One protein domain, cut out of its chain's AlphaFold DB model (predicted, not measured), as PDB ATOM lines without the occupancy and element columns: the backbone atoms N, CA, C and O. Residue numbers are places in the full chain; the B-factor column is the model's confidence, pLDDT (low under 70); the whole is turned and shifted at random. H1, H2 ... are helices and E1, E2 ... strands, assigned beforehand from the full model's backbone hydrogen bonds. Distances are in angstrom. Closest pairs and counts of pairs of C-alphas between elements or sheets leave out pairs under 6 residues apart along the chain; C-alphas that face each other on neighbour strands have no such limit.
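AT A GLANCE: This is residues 121 to 207 of the 544 residues of the protein "Amidohydrolase" of Acidobacteria bacterium (UniProt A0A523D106). A strongly twisted sheet of five strands forms the body, with helix H1 at one face, helix H3 standing up over E3 on the opposite face, and helix H2 beside the strands at the sheet's level. Residues 128 to 134, in the long link after E1, stick out as a free loop. The 87 printed residues have five named strands and three named helices, in the order E1 H1 E2 E3 H2 E4 E5 H3; the sheet runs E1 E2 E3 E5 E4 and is mixed, and the class is mixed, helices and strands. The whole is compact, with a radius of gyration of the C-alphas of 12.0 A and spans of 32 by 31 by 26 A.

HOW THE PARTS SIT: Edge strand E1, residues 121 to 125, is the parallel neighbour of E2, residues 150 to 154, with N 124 and O 153 2.9 A apart. H1, residues 139 to 144, lies between them in the chain, a strand-helix-strand unit, two parallel neighbours with a helix between, with a right-handed crossover. H1 is on the sheet at a height of 8.1 A, but over none of its strands, only just: 2 of its C-alphas fall on E3, residues 159 to 162. E2 and E3 form a hairpin, with N 152 and O 161 2.8 A apart. H2, residues 164 to 169, is only just at the sheet's level, at a height of 3.9 A; its closest C-alphas to E2 are Ala 166 and Ile 150, 5.8 A. E3, H2 and E4, residues 182 to 186, form a split strand-helix-strand unit with a right-handed crossover; E5, residues 192 to 198, is between its two strands, which run the same way. E5 is antiparallel to E3, with N 162 and O 194 2.8 A apart, and forms a hairpin with edge strand E4, with N 185 and O 195 2.9 A apart. H3, residues 199 to 206, stands up from the sheet, over E3, at a height of 7.9 A. Every O i to N i+4 pair is within hydrogen-bond range in H1 and H2; in H3 0 of 4 are, beside 4 of 5 O i to N i+3 pairs.

IN THESE COORDINATES: E1 begins at C-alpha 121, (187.965, 191.951, 205.212), and measures 12.0 A; H1 measures 8.8 A, E2 13.2 A, E3 10.1 A, H2 8.5 A, E4 12.9 A and E5 15.4 A. H3 measures 12.9 A and ends at C-alpha 206, (191.081, 184.594, 217.463).

THE WHOLE: The C-alphas of Thr 131 and Ser 206, the two farthest apart, are 33.5 A apart. The links E1 to H1 and H2 to E4 are long. The printed part has no cut, and no printed residue is under 70 in pLDDT.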
ATOM      1  N   HIS A 121     187.048 191.006 204.600       87.44
ATOM      2  CA  HIS A 121     187.965 191.951 205.212       87.44
ATOM      3  C   HIS A 121     187.995 193.252 204.417       87.44
ATOM      4  O   HIS A 121     188.027 193.250 203.190       87.44
ATOM      5  N   GLY A 122     188.034 194.385 205.109       88.56
ATOM      6  CA  GLY A 122     188.258 195.686 204.484       88.56
ATOM      7  C   GLY A 122     189.206 196.548 205.291       88.56
ATOM      8  O   GLY A 122     189.445 196.288 206.469       88.56
ATOM      9  N   ARG A 123     189.772 197.582 204.672       89.44
ATOM     10  CA  ARG A 123     190.617 198.556 205.365       89.44
ATOM     11  C   ARG A 123     190.491 199.941 204.753       89.44
ATOM     12  O   ARG A 123     190.326 200.069 203.550       89.44
ATOM     13  N   GLY A 124     190.651 200.978 205.571       87.69
ATOM     14  CA  GLY A 124     190.904 202.334 205.077       87.69
ATOM     15  C   GLY A 124     189.786 203.334 205.324       87.69
ATOM     16  O   GLY A 124     189.922 204.484 204.925       87.69
ATOM     17  N   TRP A 125     188.708 202.931 205.998       94.44
ATOM     18  CA  TRP A 125     187.677 203.879 206.400       94.44
ATOM     19  C   TRP A 125     188.238 204.861 207.437       94.44
ATOM     20  O   TRP A 125     189.038 204.475 208.296       94.44
ATOM     21  N   ASP A 126     187.817 206.122 207.360       94.94
ATOM     22  CA  ASP A 126     188.110 207.150 208.357       94.94
ATOM     23  C   ASP A 126     186.883 208.043 208.547       94.94
ATOM     24  O   ASP A 126     186.527 208.837 207.680       94.94
ATOM     25  N   GLN A 127     186.236 207.937 209.704       94.94
ATOM     26  CA  GLN A 127     185.086 208.773 210.032       94.94
ATOM     27  C   GLN A 127     185.437 210.266 210.124       94.94
ATOM     28  O   GLN A 127     184.549 211.110 210.026       94.94
ATOM     29  N   ASN A 128     186.717 210.628 210.273       92.62
ATOM     30  CA  ASN A 128     187.127 212.033 210.258       92.62
ATOM     31  C   ASN A 128     186.963 212.691 208.883       92.62
ATOM     32  O   ASN A 128     186.798 213.914 208.827       92.62
ATOM     33  N   ASP A 129     186.968 211.893 207.812       88.81
ATOM     34  CA  ASP A 129     186.759 212.347 206.434       88.81
ATOM     35  C   ASP A 129     185.269 212.466 206.077       88.81
ATOM     36  O   ASP A 129     184.909 212.969 205.010       88.81
ATOM     37  N   TRP A 130     184.379 212.001 206.959       94.00
ATOM     38  CA  TRP A 130     182.943 211.958 206.721       94.00
ATOM     39  C   TRP A 130     182.230 213.205 207.245       94.00
ATOM     40  O   TRP A 130     182.685 213.897 208.158       94.00
ATOM     41  N   THR A 131     181.046 213.478 206.689       87.81
ATOM     42  CA  THR A 131     180.177 214.558 207.188       87.81
ATOM     43  C   THR A 131     179.759 214.321 208.646       87.81
ATOM     44  O   THR A 131     179.739 215.264 209.435       87.81
ATOM     45  N   ALA A 132     179.431 213.072 208.993       87.88
ATOM     46  CA  ALA A 132     179.188 212.620 210.363       87.88
ATOM     47  C   ALA A 132     180.479 211.994 210.899       87.88
ATOM     48  O   ALA A 132     180.987 211.051 210.296       87.88
ATOM     49  N   LYS A 133     181.017 212.548 211.988       90.12
ATOM     50  CA  LYS A 133     182.345 212.188 212.517       90.12
ATOM     51  C   LYS A 133     182.291 211.151 213.630       90.12
ATOM     52  O   LYS A 133     183.324 210.768 214.175       90.12
ATOM     53  N   GLU A 134     181.092 210.747 214.021       91.44
ATOM     54  CA  GLU A 134     180.883 209.679 214.979       91.44
ATOM     55  C   GLU A 134     181.340 208.340 214.392       91.44
ATOM     56  O   GLU A 134     181.280 208.105 213.183       91.44
ATOM     57  N   PHE A 135     181.784 207.437 215.265       93.75
ATOM     58  CA  PHE A 135     181.998 206.057 214.859       93.75
ATOM     59  C   PHE A 135     180.681 205.438 214.355       93.75
ATOM     60  O   PHE A 135     179.622 205.703 214.933       93.75
ATOM     61  N   PRO A 136     180.729 204.624 213.285       92.56
ATOM     62  CA  PRO A 136     179.553 203.930 212.781       92.56
ATOM     63  C   PRO A 136     179.101 202.807 213.726       92.56
ATOM     64  O   PRO A 136     179.831 202.388 214.624       92.56
ATOM     65  N   ASP A 137     177.896 202.299 213.477       92.44
ATOM     66  CA  ASP A 137     177.319 201.138 214.158       92.44
ATOM     67  C   ASP A 137     177.199 199.943 213.195       92.44
ATOM     68  O   ASP A 137     176.987 200.111 211.987       92.44
ATOM     69  N   ARG A 138     177.311 198.724 213.735       95.06
ATOM     70  CA  ARG A 138     177.265 197.465 212.982       95.06
ATOM     71  C   ARG A 138     175.951 197.198 212.263       95.06
ATOM     72  O   ARG A 138     175.968 196.408 211.325       95.06
ATOM     73  N   ALA A 139     174.844 197.858 212.614       94.94
ATOM     74  CA  ALA A 139     173.536 197.625 211.997       94.94
ATOM     75  C   ALA A 139     173.561 197.741 210.466       94.94
ATOM     76  O   ALA A 139     172.855 197.007 209.777       94.94
ATOM     77  N   GLY A 140     174.392 198.639 209.926       94.56
ATOM     78  CA  GLY A 140     174.593 198.750 208.483       94.56
ATOM     79  C   GLY A 140     175.205 197.486 207.879       94.56
ATOM     80  O   GLY A 140     174.702 196.996 206.875       94.56
ATOM     81  N   LEU A 141     176.249 196.933 208.506       96.94
ATOM     82  CA  LEU A 141     176.905 195.703 208.052       96.94
ATOM     83  C   LEU A 141     176.038 194.462 208.287       96.94
ATOM     84  O   LEU A 141     176.009 193.573 207.440       96.94
ATOM     85  N   ASP A 142     175.295 194.424 209.394       96.69
ATOM     86  CA  ASP A 142     174.336 193.358 209.703       96.69
ATOM     87  C   ASP A 142     173.246 193.255 208.632       96.69
ATOM     88  O   ASP A 142     172.814 192.160 208.282       96.69
ATOM     89  N   ALA A 143     172.822 194.392 208.073       95.94
ATOM     90  CA  ALA A 143     171.846 194.428 206.990       95.94
ATOM     91  C   ALA A 143     172.420 194.000 205.627       95.94
ATOM     92  O   ALA A 143     171.648 193.614 204.750       95.94
ATOM     93  N   LEU A 144     173.743 194.078 205.427       94.50
ATOM     94  CA  LEU A 144     174.383 193.678 204.169       94.50
ATOM     95  C   LEU A 144     174.491 192.165 204.017       94.50
ATOM     96  O   LEU A 144     174.492 191.675 202.890       94.50
ATOM     97  N   SER A 145     174.635 191.433 205.121       91.31
ATOM     98  CA  SER A 145     174.873 189.997 205.065       91.31
ATOM     99  C   SER A 145     174.430 189.274 206.332       91.31
ATOM    100  O   SER A 145     174.802 189.647 207.443       91.31
ATOM    101  N   SER A 146     173.697 188.180 206.130       91.56
ATOM    102  CA  SER A 146     173.382 187.174 207.150       91.56
ATOM    103  C   SER A 146     174.218 185.897 207.009       91.56
ATOM    104  O   SER A 146     173.942 184.922 207.701       91.56
ATOM    105  N   GLU A 147     175.195 185.872 206.099       92.38
ATOM    106  CA  GLU A 147     175.997 184.676 205.783       92.38
ATOM    107  C   GLU A 147     177.507 184.908 205.914       92.38
ATOM    108  O   GLU A 147     178.260 183.954 206.068       92.38
ATOM    109  N   HIS A 148     177.955 186.163 205.874       92.50
ATOM    110  CA  HIS A 148     179.371 186.529 205.852       92.50
ATOM    111  C   HIS A 148     179.758 187.283 207.123       92.50
ATOM    112  O   HIS A 148     179.182 188.345 207.393       92.50
ATOM    113  N   PRO A 149     180.757 186.810 207.880       93.94
ATOM    114  CA  PRO A 149     181.462 187.639 208.846       93.94
ATOM    115  C   PRO A 149     182.167 188.802 208.131       93.94
ATOM    116  O   PRO A 149     182.877 188.594 207.148       93.94
ATOM    117  N   ILE A 150     181.969 190.035 208.603       94.50
ATOM    118  CA  ILE A 150     182.568 191.245 208.018       94.50
ATOM    119  C   ILE A 150     183.428 191.938 209.075       94.50
ATOM    120  O   ILE A 150     182.926 192.255 210.153       94.50
ATOM    121  N   LEU A 151     184.693 192.223 208.744       93.62
ATOM    122  CA  LEU A 151     185.646 192.935 209.600       93.62
ATOM    123  C   LEU A 151     186.371 194.043 208.821       93.62
ATOM    124  O   LEU A 151     187.196 193.778 207.946       93.62
ATOM    125  N   LEU A 152     186.087 195.303 209.153       94.19
ATOM    126  CA  LEU A 152     186.616 196.478 208.457       94.19
ATOM    127  C   LEU A 152     187.591 197.252 209.352       94.19
ATOM    128  O   LEU A 152     187.194 197.860 210.344       94.19
ATOM    129  N   THR A 153     188.861 197.310 208.977       91.81
ATOM    130  CA  THR A 153     189.918 198.002 209.726       91.81
ATOM    131  C   THR A 153     189.991 199.488 209.371       91.81
ATOM    132  O   THR A 153     189.988 199.874 208.199       91.81
ATOM    133  N   ARG A 154     190.097 200.351 210.379       93.25
ATOM    134  CA  ARG A 154     190.246 201.800 210.198       93.25
ATOM    135  C   ARG A 154     191.580 202.148 209.517       93.25
ATOM    136  O   ARG A 154     192.536 201.372 209.579       93.25
ATOM    137  N   VAL A 155     191.664 203.314 208.870       87.69
ATOM    138  CA  VAL A 155     192.848 203.778 208.116       87.69
ATOM    139  C   VAL A 155     194.170 203.730 208.895       87.69
ATOM    140  O   VAL A 155     195.210 203.416 208.316       87.69
ATOM    141  N   ASP A 156     194.150 203.967 210.206       81.50
ATOM    142  CA  ASP A 156     195.340 203.949 211.065       81.50
ATOM    143  C   ASP A 156     195.616 202.582 211.706       81.50
ATOM    144  O   ASP A 156     196.652 202.387 212.334       81.50
ATOM    145  N   GLY A 157     194.719 201.610 211.527       82.88
ATOM    146  CA  GLY A 157     194.829 200.282 212.125       82.88
ATOM    147  C   GLY A 157     194.548 200.226 213.630       82.88
ATOM    148  O   GLY A 157     194.746 199.162 214.217       82.88
ATOM    149  N   HIS A 158     194.086 201.316 214.253       89.81
ATOM    150  CA  HIS A 158     193.797 201.393 215.694       89.81
ATOM    151  C   HIS A 158     192.327 201.133 216.046       89.81
ATOM    152  O   HIS A 158     191.966 201.129 217.218       89.81
ATOM    153  N   ALA A 159     191.475 200.872 215.057       94.19
ATOM    154  CA  ALA A 159     190.107 200.431 215.285       94.19
ATOM    155  C   ALA A 159     189.644 199.459 214.196       94.19
ATOM    156  O   ALA A 159     190.154 199.479 213.071       94.19
ATOM    157  N   VAL A 160     188.647 198.642 214.520       95.25
ATOM    158  CA  VAL A 160     187.911 197.796 213.572       95.25
ATOM    159  C   VAL A 160     186.408 198.002 213.739       95.25
ATOM    160  O   VAL A 160     185.970 198.362 214.826       95.25
ATOM    161  N   LEU A 161     185.635 197.775 212.676       97.12
ATOM    162  CA  LEU A 161     184.176 197.673 212.682       97.12
ATOM    163  C   LEU A 161     183.782 196.261 212.224       97.12
ATOM    164  O   LEU A 161     184.138 195.861 211.116       97.12
ATOM    165  N   ALA A 162     183.045 195.532 213.055       96.81
ATOM    166  CA  ALA A 162     182.630 194.153 212.825       96.81
ATOM    167  C   ALA A 162     181.098 194.010 212.797       96.81
ATOM    168  O   ALA A 162     180.399 194.671 213.568       96.81
ATOM    169  N   ASN A 163     180.571 193.137 211.934       97.19
ATOM    170  CA  ASN A 163     179.157 192.739 211.981       97.19
ATOM    171  C   ASN A 163     178.905 191.672 213.068       97.19
ATOM    172  O   ASN A 163     179.835 191.158 213.686       97.19
ATOM    173  N   HIS A 164     177.641 191.324 213.302       95.62
ATOM    174  CA  HIS A 164     177.233 190.365 214.331       95.62
ATOM    175  C   HIS A 164     177.874 188.987 214.163       95.62
ATOM    176  O   HIS A 164     178.300 188.415 215.158       95.62
ATOM    177  N   LEU A 165     177.994 188.486 212.929       95.50
ATOM    178  CA  LEU A 165     178.611 187.187 212.652       95.50
ATOM    179  C   LEU A 165     180.102 187.178 213.003       95.50
ATOM    180  O   LEU A 165     180.593 186.207 213.572       95.50
ATOM    181  N   ALA A 166     180.817 188.266 212.707       94.62
ATOM    182  CA  ALA A 166     182.221 188.399 213.081       94.62
ATOM    183  C   ALA A 166     182.401 188.484 214.606       94.62
ATOM    184  O   ALA A 166     183.297 187.841 215.147       94.62
ATOM    185  N   LEU A 167     181.548 189.243 215.306       95.62
ATOM    186  CA  LEU A 167     181.573 189.318 216.773       95.62
ATOM    187  C   LEU A 167     181.257 187.963 217.419       95.62
ATOM    188  O   LEU A 167     181.957 187.547 218.337       95.62
ATOM    189  N   GLU A 168     180.250 187.251 216.910       94.50
ATOM    190  CA  GLU A 168     179.871 185.918 217.387       94.50
ATOM    191  C   GLU A 168     181.006 184.910 217.188       94.50
ATOM    192  O   GLU A 168     181.337 184.169 218.115       94.50
ATOM    193  N   ALA A 169     181.667 184.934 216.027       91.62
ATOM    194  CA  ALA A 169     182.840 184.103 215.763       91.62
ATOM    195  C   ALA A 169     184.003 184.394 216.729       91.62
ATOM    196  O   ALA A 169     184.766 183.489 217.061       91.62
ATOM    197  N   ALA A 170     184.116 185.636 217.215       92.06
ATOM    198  CA  ALA A 170     185.099 186.049 218.218       92.06
ATOM    199  C   ALA A 170     184.676 185.748 219.663       92.06
ATOM    200  O   ALA A 170     185.433 186.019 220.595       92.06
ATOM    201  N   GLY A 171     183.465 185.223 219.873       94.12
ATOM    202  CA  GLY A 171     182.891 185.046 221.203       94.12
ATOM    203  C   GLY A 171     182.633 186.370 221.929       94.12
ATOM    204  O   GLY A 171     182.656 186.395 223.157       94.12
ATOM    205  N   ILE A 172     182.421 187.461 221.186       95.06
ATOM    206  CA  ILE A 172     182.169 188.799 221.723       95.06
ATOM    207  C   ILE A 172     180.665 189.063 221.744       95.06
ATOM    208  O   ILE A 172     179.983 189.020 220.721       95.06
ATOM    209  N   ASP A 173     180.165 189.400 222.924       94.56
ATOM    210  CA  ASP A 173     178.787 189.794 223.187       94.56
ATOM    211  C   ASP A 173     178.713 191.135 223.941       94.56
ATOM    212  O   ASP A 173     179.725 191.757 224.279       94.56
ATOM    213  N   ASP A 174     177.494 191.593 224.234       95.19
ATOM    214  CA  ASP A 174     177.264 192.866 224.930       95.19
ATOM    215  C   ASP A 174     177.908 192.904 226.336       95.19
ATOM    216  O   ASP A 174     178.251 193.980 226.839       95.19
ATOM    217  N   ALA A 175     178.132 191.734 226.953       95.38
ATOM    218  CA  ALA A 175     178.693 191.569 228.293       95.38
ATOM    219  C   ALA A 175     180.224 191.393 228.318       95.38
ATOM    220  O   ALA A 175     180.820 191.408 229.399       95.38
ATOM    221  N   THR A 176     180.870 191.246 227.161       95.56
ATOM    222  CA  THR A 176     182.312 190.989 227.046       95.56
ATOM    223  C   THR A 176     183.125 192.173 227.583       95.56
ATOM    224  O   THR A 176     183.013 193.269 227.047       95.56
ATOM    225  N   PRO A 177     183.947 192.024 228.631       95.75
ATOM    226  CA  PRO A 177     184.639 193.162 229.233       95.75
ATOM    227  C   PRO A 177     185.681 193.776 228.289       95.75
ATOM    228  O   PRO A 177     186.305 193.074 227.493       95.75
ATOM    229  N   ASP A 178     185.923 195.079 228.433       96.19
ATOM    230  CA  ASP A 178     186.998 195.757 227.708       96.19
ATOM    231  C   ASP A 178     188.372 195.219 228.167       96.19
ATOM    232  O   ASP A 178     188.621 195.113 229.379       96.19
ATOM    233  N   PRO A 179     189.288 194.862 227.246       92.25
ATOM    234  CA  PRO A 179     190.619 194.406 227.622       92.25
ATOM    235  C   PRO A 179     191.507 195.577 228.056       92.25
ATOM    236  O   PRO A 179     191.270 196.740 227.739       92.25
ATOM    237  N   ALA A 180     192.594 195.271 228.765       93.00
ATOM    238  CA  ALA A 180     193.553 196.295 229.166       93.00
ATOM    239  C   ALA A 180     194.124 197.030 227.937       93.00
ATOM    240  O   ALA A 180     194.731 196.409 227.066       93.00
ATOM    241  N   GLY A 181     193.962 198.357 227.893       90.19
ATOM    242  CA  GLY A 181     194.440 199.191 226.784       90.19
ATOM    243  C   GLY A 181     193.592 199.104 225.511       90.19
ATOM    244  O   GLY A 181     194.102 199.397 224.435       90.19
ATOM    245  N   GLY A 182     192.335 198.670 225.609       95.81
ATOM    246  CA  GLY A 182     191.380 198.667 224.505       95.81
ATOM    247  C   GLY A 182     189.962 198.951 224.986       95.81
ATOM    248  O   GLY A 182     189.693 198.911 226.183       95.81
ATOM    249  N   GLU A 183     189.062 199.241 224.052       97.31
ATOM    250  CA  GLU A 183     187.657 199.559 224.340       97.31
ATOM    251  C   GLU A 183     186.738 198.911 223.297       97.31
ATOM    252  O   GLU A 183     187.013 198.986 222.095       97.31
ATOM    253  N   ILE A 184     185.641 198.292 223.746       97.50
ATOM    254  CA  ILE A 184     184.535 197.871 222.880       97.50
ATOM    255  C   ILE A 184     183.445 198.941 222.986       97.50
ATOM    256  O   ILE A 184     182.796 199.079 224.029       97.50
ATOM    257  N   LEU A 185     183.220 199.697 221.909       97.12
ATOM    258  CA  LEU A 185     182.207 200.749 221.923       97.12
ATOM    259  C   LEU A 185     180.806 200.149 222.054       97.12
ATOM    260  O   LEU A 185     180.442 199.179 221.382       97.12
ATOM    261  N   ARG A 186     180.004 200.765 222.923       95.81
ATOM    262  CA  ARG A 186     178.621 200.369 223.195       95.81
ATOM    263  C   ARG A 186     177.659 201.522 222.976       95.81
ATOM    264  O   ARG A 186     177.981 202.675 223.259       95.81
ATOM    265  N   ASP A 187     176.466 201.200 222.492       92.56
ATOM    266  CA  ASP A 187     175.384 202.170 222.359       92.56
ATOM    267  C   ASP A 187     174.755 202.514 223.727       92.56
ATOM    268  O   ASP A 187     175.080 201.941 224.768       92.56
ATOM    269  N   SER A 188     173.800 203.449 223.734       92.56
ATOM    270  CA  SER A 188     173.097 203.874 224.960       92.56
ATOM    271  C   SER A 188     172.318 202.764 225.688       92.56
ATOM    272  O   SER A 188     171.915 202.959 226.834       92.56
ATOM    273  N   SER A 189     172.092 201.618 225.039       92.12
ATOM    274  CA  SER A 189     171.447 200.438 225.624       92.12
ATOM    275  C   SER A 189     172.442 199.397 226.144       92.12
ATOM    276  O   SER A 189     172.023 198.397 226.720       92.12
ATOM    277  N   GLY A 190     173.746 199.644 225.985       91.94
ATOM    278  CA  GLY A 190     174.818 198.734 226.379       91.94
ATOM    279  C   GLY A 190     175.163 197.686 225.322       91.94
ATOM    280  O   GLY A 190     175.971 196.808 225.612       91.94
ATOM    281  N   ARG A 191     174.589 197.767 224.113       94.81
ATOM    282  CA  ARG A 191     174.892 196.817 223.037       94.81
ATOM    283  C   ARG A 191     176.208 197.161 222.367       94.81
ATOM    284  O   ARG A 191     176.449 198.335 222.083       94.81
ATOM    285  N   ALA A 192     177.026 196.158 222.069       95.75
ATOM    286  CA  ALA A 192     178.262 196.347 221.320       95.75
ATOM    287  C   ALA A 192     177.940 196.853 219.903       95.75
ATOM    288  O   ALA A 192     177.228 196.189 219.138       95.75
ATOM    289  N   THR A 193     178.484 198.018 219.544       96.31
ATOM    290  CA  THR A 193     178.269 198.646 218.228       96.31
ATOM    291  C   THR A 193     179.073 197.968 217.123       96.31
ATOM    292  O   THR A 193     178.939 198.327 215.958       96.31
ATOM    293  N   GLY A 194     179.937 197.014 217.480       96.50
ATOM    294  CA  GLY A 194     180.891 196.373 216.580       96.50
ATOM    295  C   GLY A 194     182.181 197.156 216.368       96.50
ATOM    296  O   GLY A 194     183.038 196.671 215.636       96.50
ATOM    297  N   VAL A 195     182.361 198.322 217.003       97.69
ATOM    298  CA  VAL A 195     183.633 199.060 216.958       97.69
ATOM    299  C   VAL A 195     184.533 198.666 218.128       97.69
ATOM    300  O   VAL A 195     184.158 198.843 219.287       97.69
ATOM    301  N   LEU A 196     185.730 198.160 217.822       97.88
ATOM    302  CA  LEU A 196     186.741 197.765 218.807       97.88
ATOM    303  C   LEU A 196     188.014 198.587 218.594       97.88
ATOM    304  O   LEU A 196     188.540 198.629 217.479       97.88
ATOM    305  N   ILE A 197     188.500 199.232 219.655       96.81
ATOM    306  CA  ILE A 197     189.616 200.186 219.630       96.81
ATOM    307  C   ILE A 197     190.851 199.599 220.322       96.81
ATOM    308  O   ILE A 197     190.752 198.950 221.368       96.81
ATOM    309  N   ASP A 198     192.022 199.853 219.735       93.81
ATOM    310  CA  ASP A 198     193.343 199.449 220.217       93.81
ATOM    311  C   ASP A 198     193.393 197.964 220.588       93.81
ATOM    312  O   ASP A 198     193.112 197.117 219.737       93.81
ATOM    313  N   ASN A 199     193.731 197.615 221.831       90.81
ATOM    314  CA  ASN A 199     193.881 196.218 222.233       90.81
ATOM    315  C   ASN A 199     192.561 195.435 222.184       90.81
ATOM    316  O   ASN A 199     192.598 194.215 222.228       90.81
ATOM    317  N   ALA A 200     191.396 196.082 222.063       92.94
ATOM    318  CA  ALA A 200     190.141 195.359 221.873       92.94
ATOM    319  C   ALA A 200     190.078 194.675 220.507       92.94
ATOM    320  O   ALA A 200     189.483 193.608 220.392       92.94
ATOM    321  N   LYS A 201     190.749 195.219 219.483       92.19
ATOM    322  CA  LYS A 201     190.761 194.606 218.150       92.19
ATOM    323  C   LYS A 201     191.401 193.211 218.150       92.19
ATOM    324  O   LYS A 201     191.031 192.394 217.316       92.19
ATOM    325  N   THR A 202     192.323 192.926 219.078       86.88
ATOM    326  CA  THR A 202     193.015 191.628 219.139       86.88
ATOM    327  C   THR A 202     192.075 190.496 219.548       86.88
ATOM    328  O   THR A 202     192.323 189.344 219.216       86.88
ATOM    329  N   LEU A 203     190.935 190.808 220.180       89.50
ATOM    330  CA  LEU A 203     189.881 189.824 220.439       89.50
ATOM    331  C   LEU A 203     189.342 189.222 219.130       89.50
ATOM    332  O   LEU A 203     189.019 188.036 219.087       89.50
ATOM    333  N   MET A 204     189.330 190.005 218.045       88.25
ATOM    334  CA  MET A 204     188.909 189.535 216.722       88.25
ATOM    335  C   MET A 204     189.929 188.602 216.065       88.25
ATOM    336  O   MET A 204     189.540 187.797 215.227       88.25
ATOM    337  N   GLU A 205     191.217 188.675 216.425       78.31
ATOM    338  CA  GLU A 205     192.272 187.855 215.802       78.31
ATOM    339  C   GLU A 205     192.022 186.359 216.012       78.31
ATOM    340  O   GLU A 205     192.290 185.560 215.125       78.31
ATOM    341  N   SER A 206     191.433 185.985 217.152       70.38
ATOM    342  CA  SER A 206     191.081 184.594 217.463       70.38
ATOM    343  C   SER A 206     189.909 184.033 216.643       70.38
ATOM    344  O   SER A 206     189.725 182.819 216.590       70.38
ATOM    345  N   ALA A 207     189.121 184.915 216.020       75.94
ATOM    346  CA  ALA A 207     187.901 184.591 215.285       75.94
ATOM    347  C   ALA A 207     188.143 184.362 213.797       75.94
ATOM    348  O   ALA A 207     187.430 183.585 213.164       75.94
TER     349      ALA A 207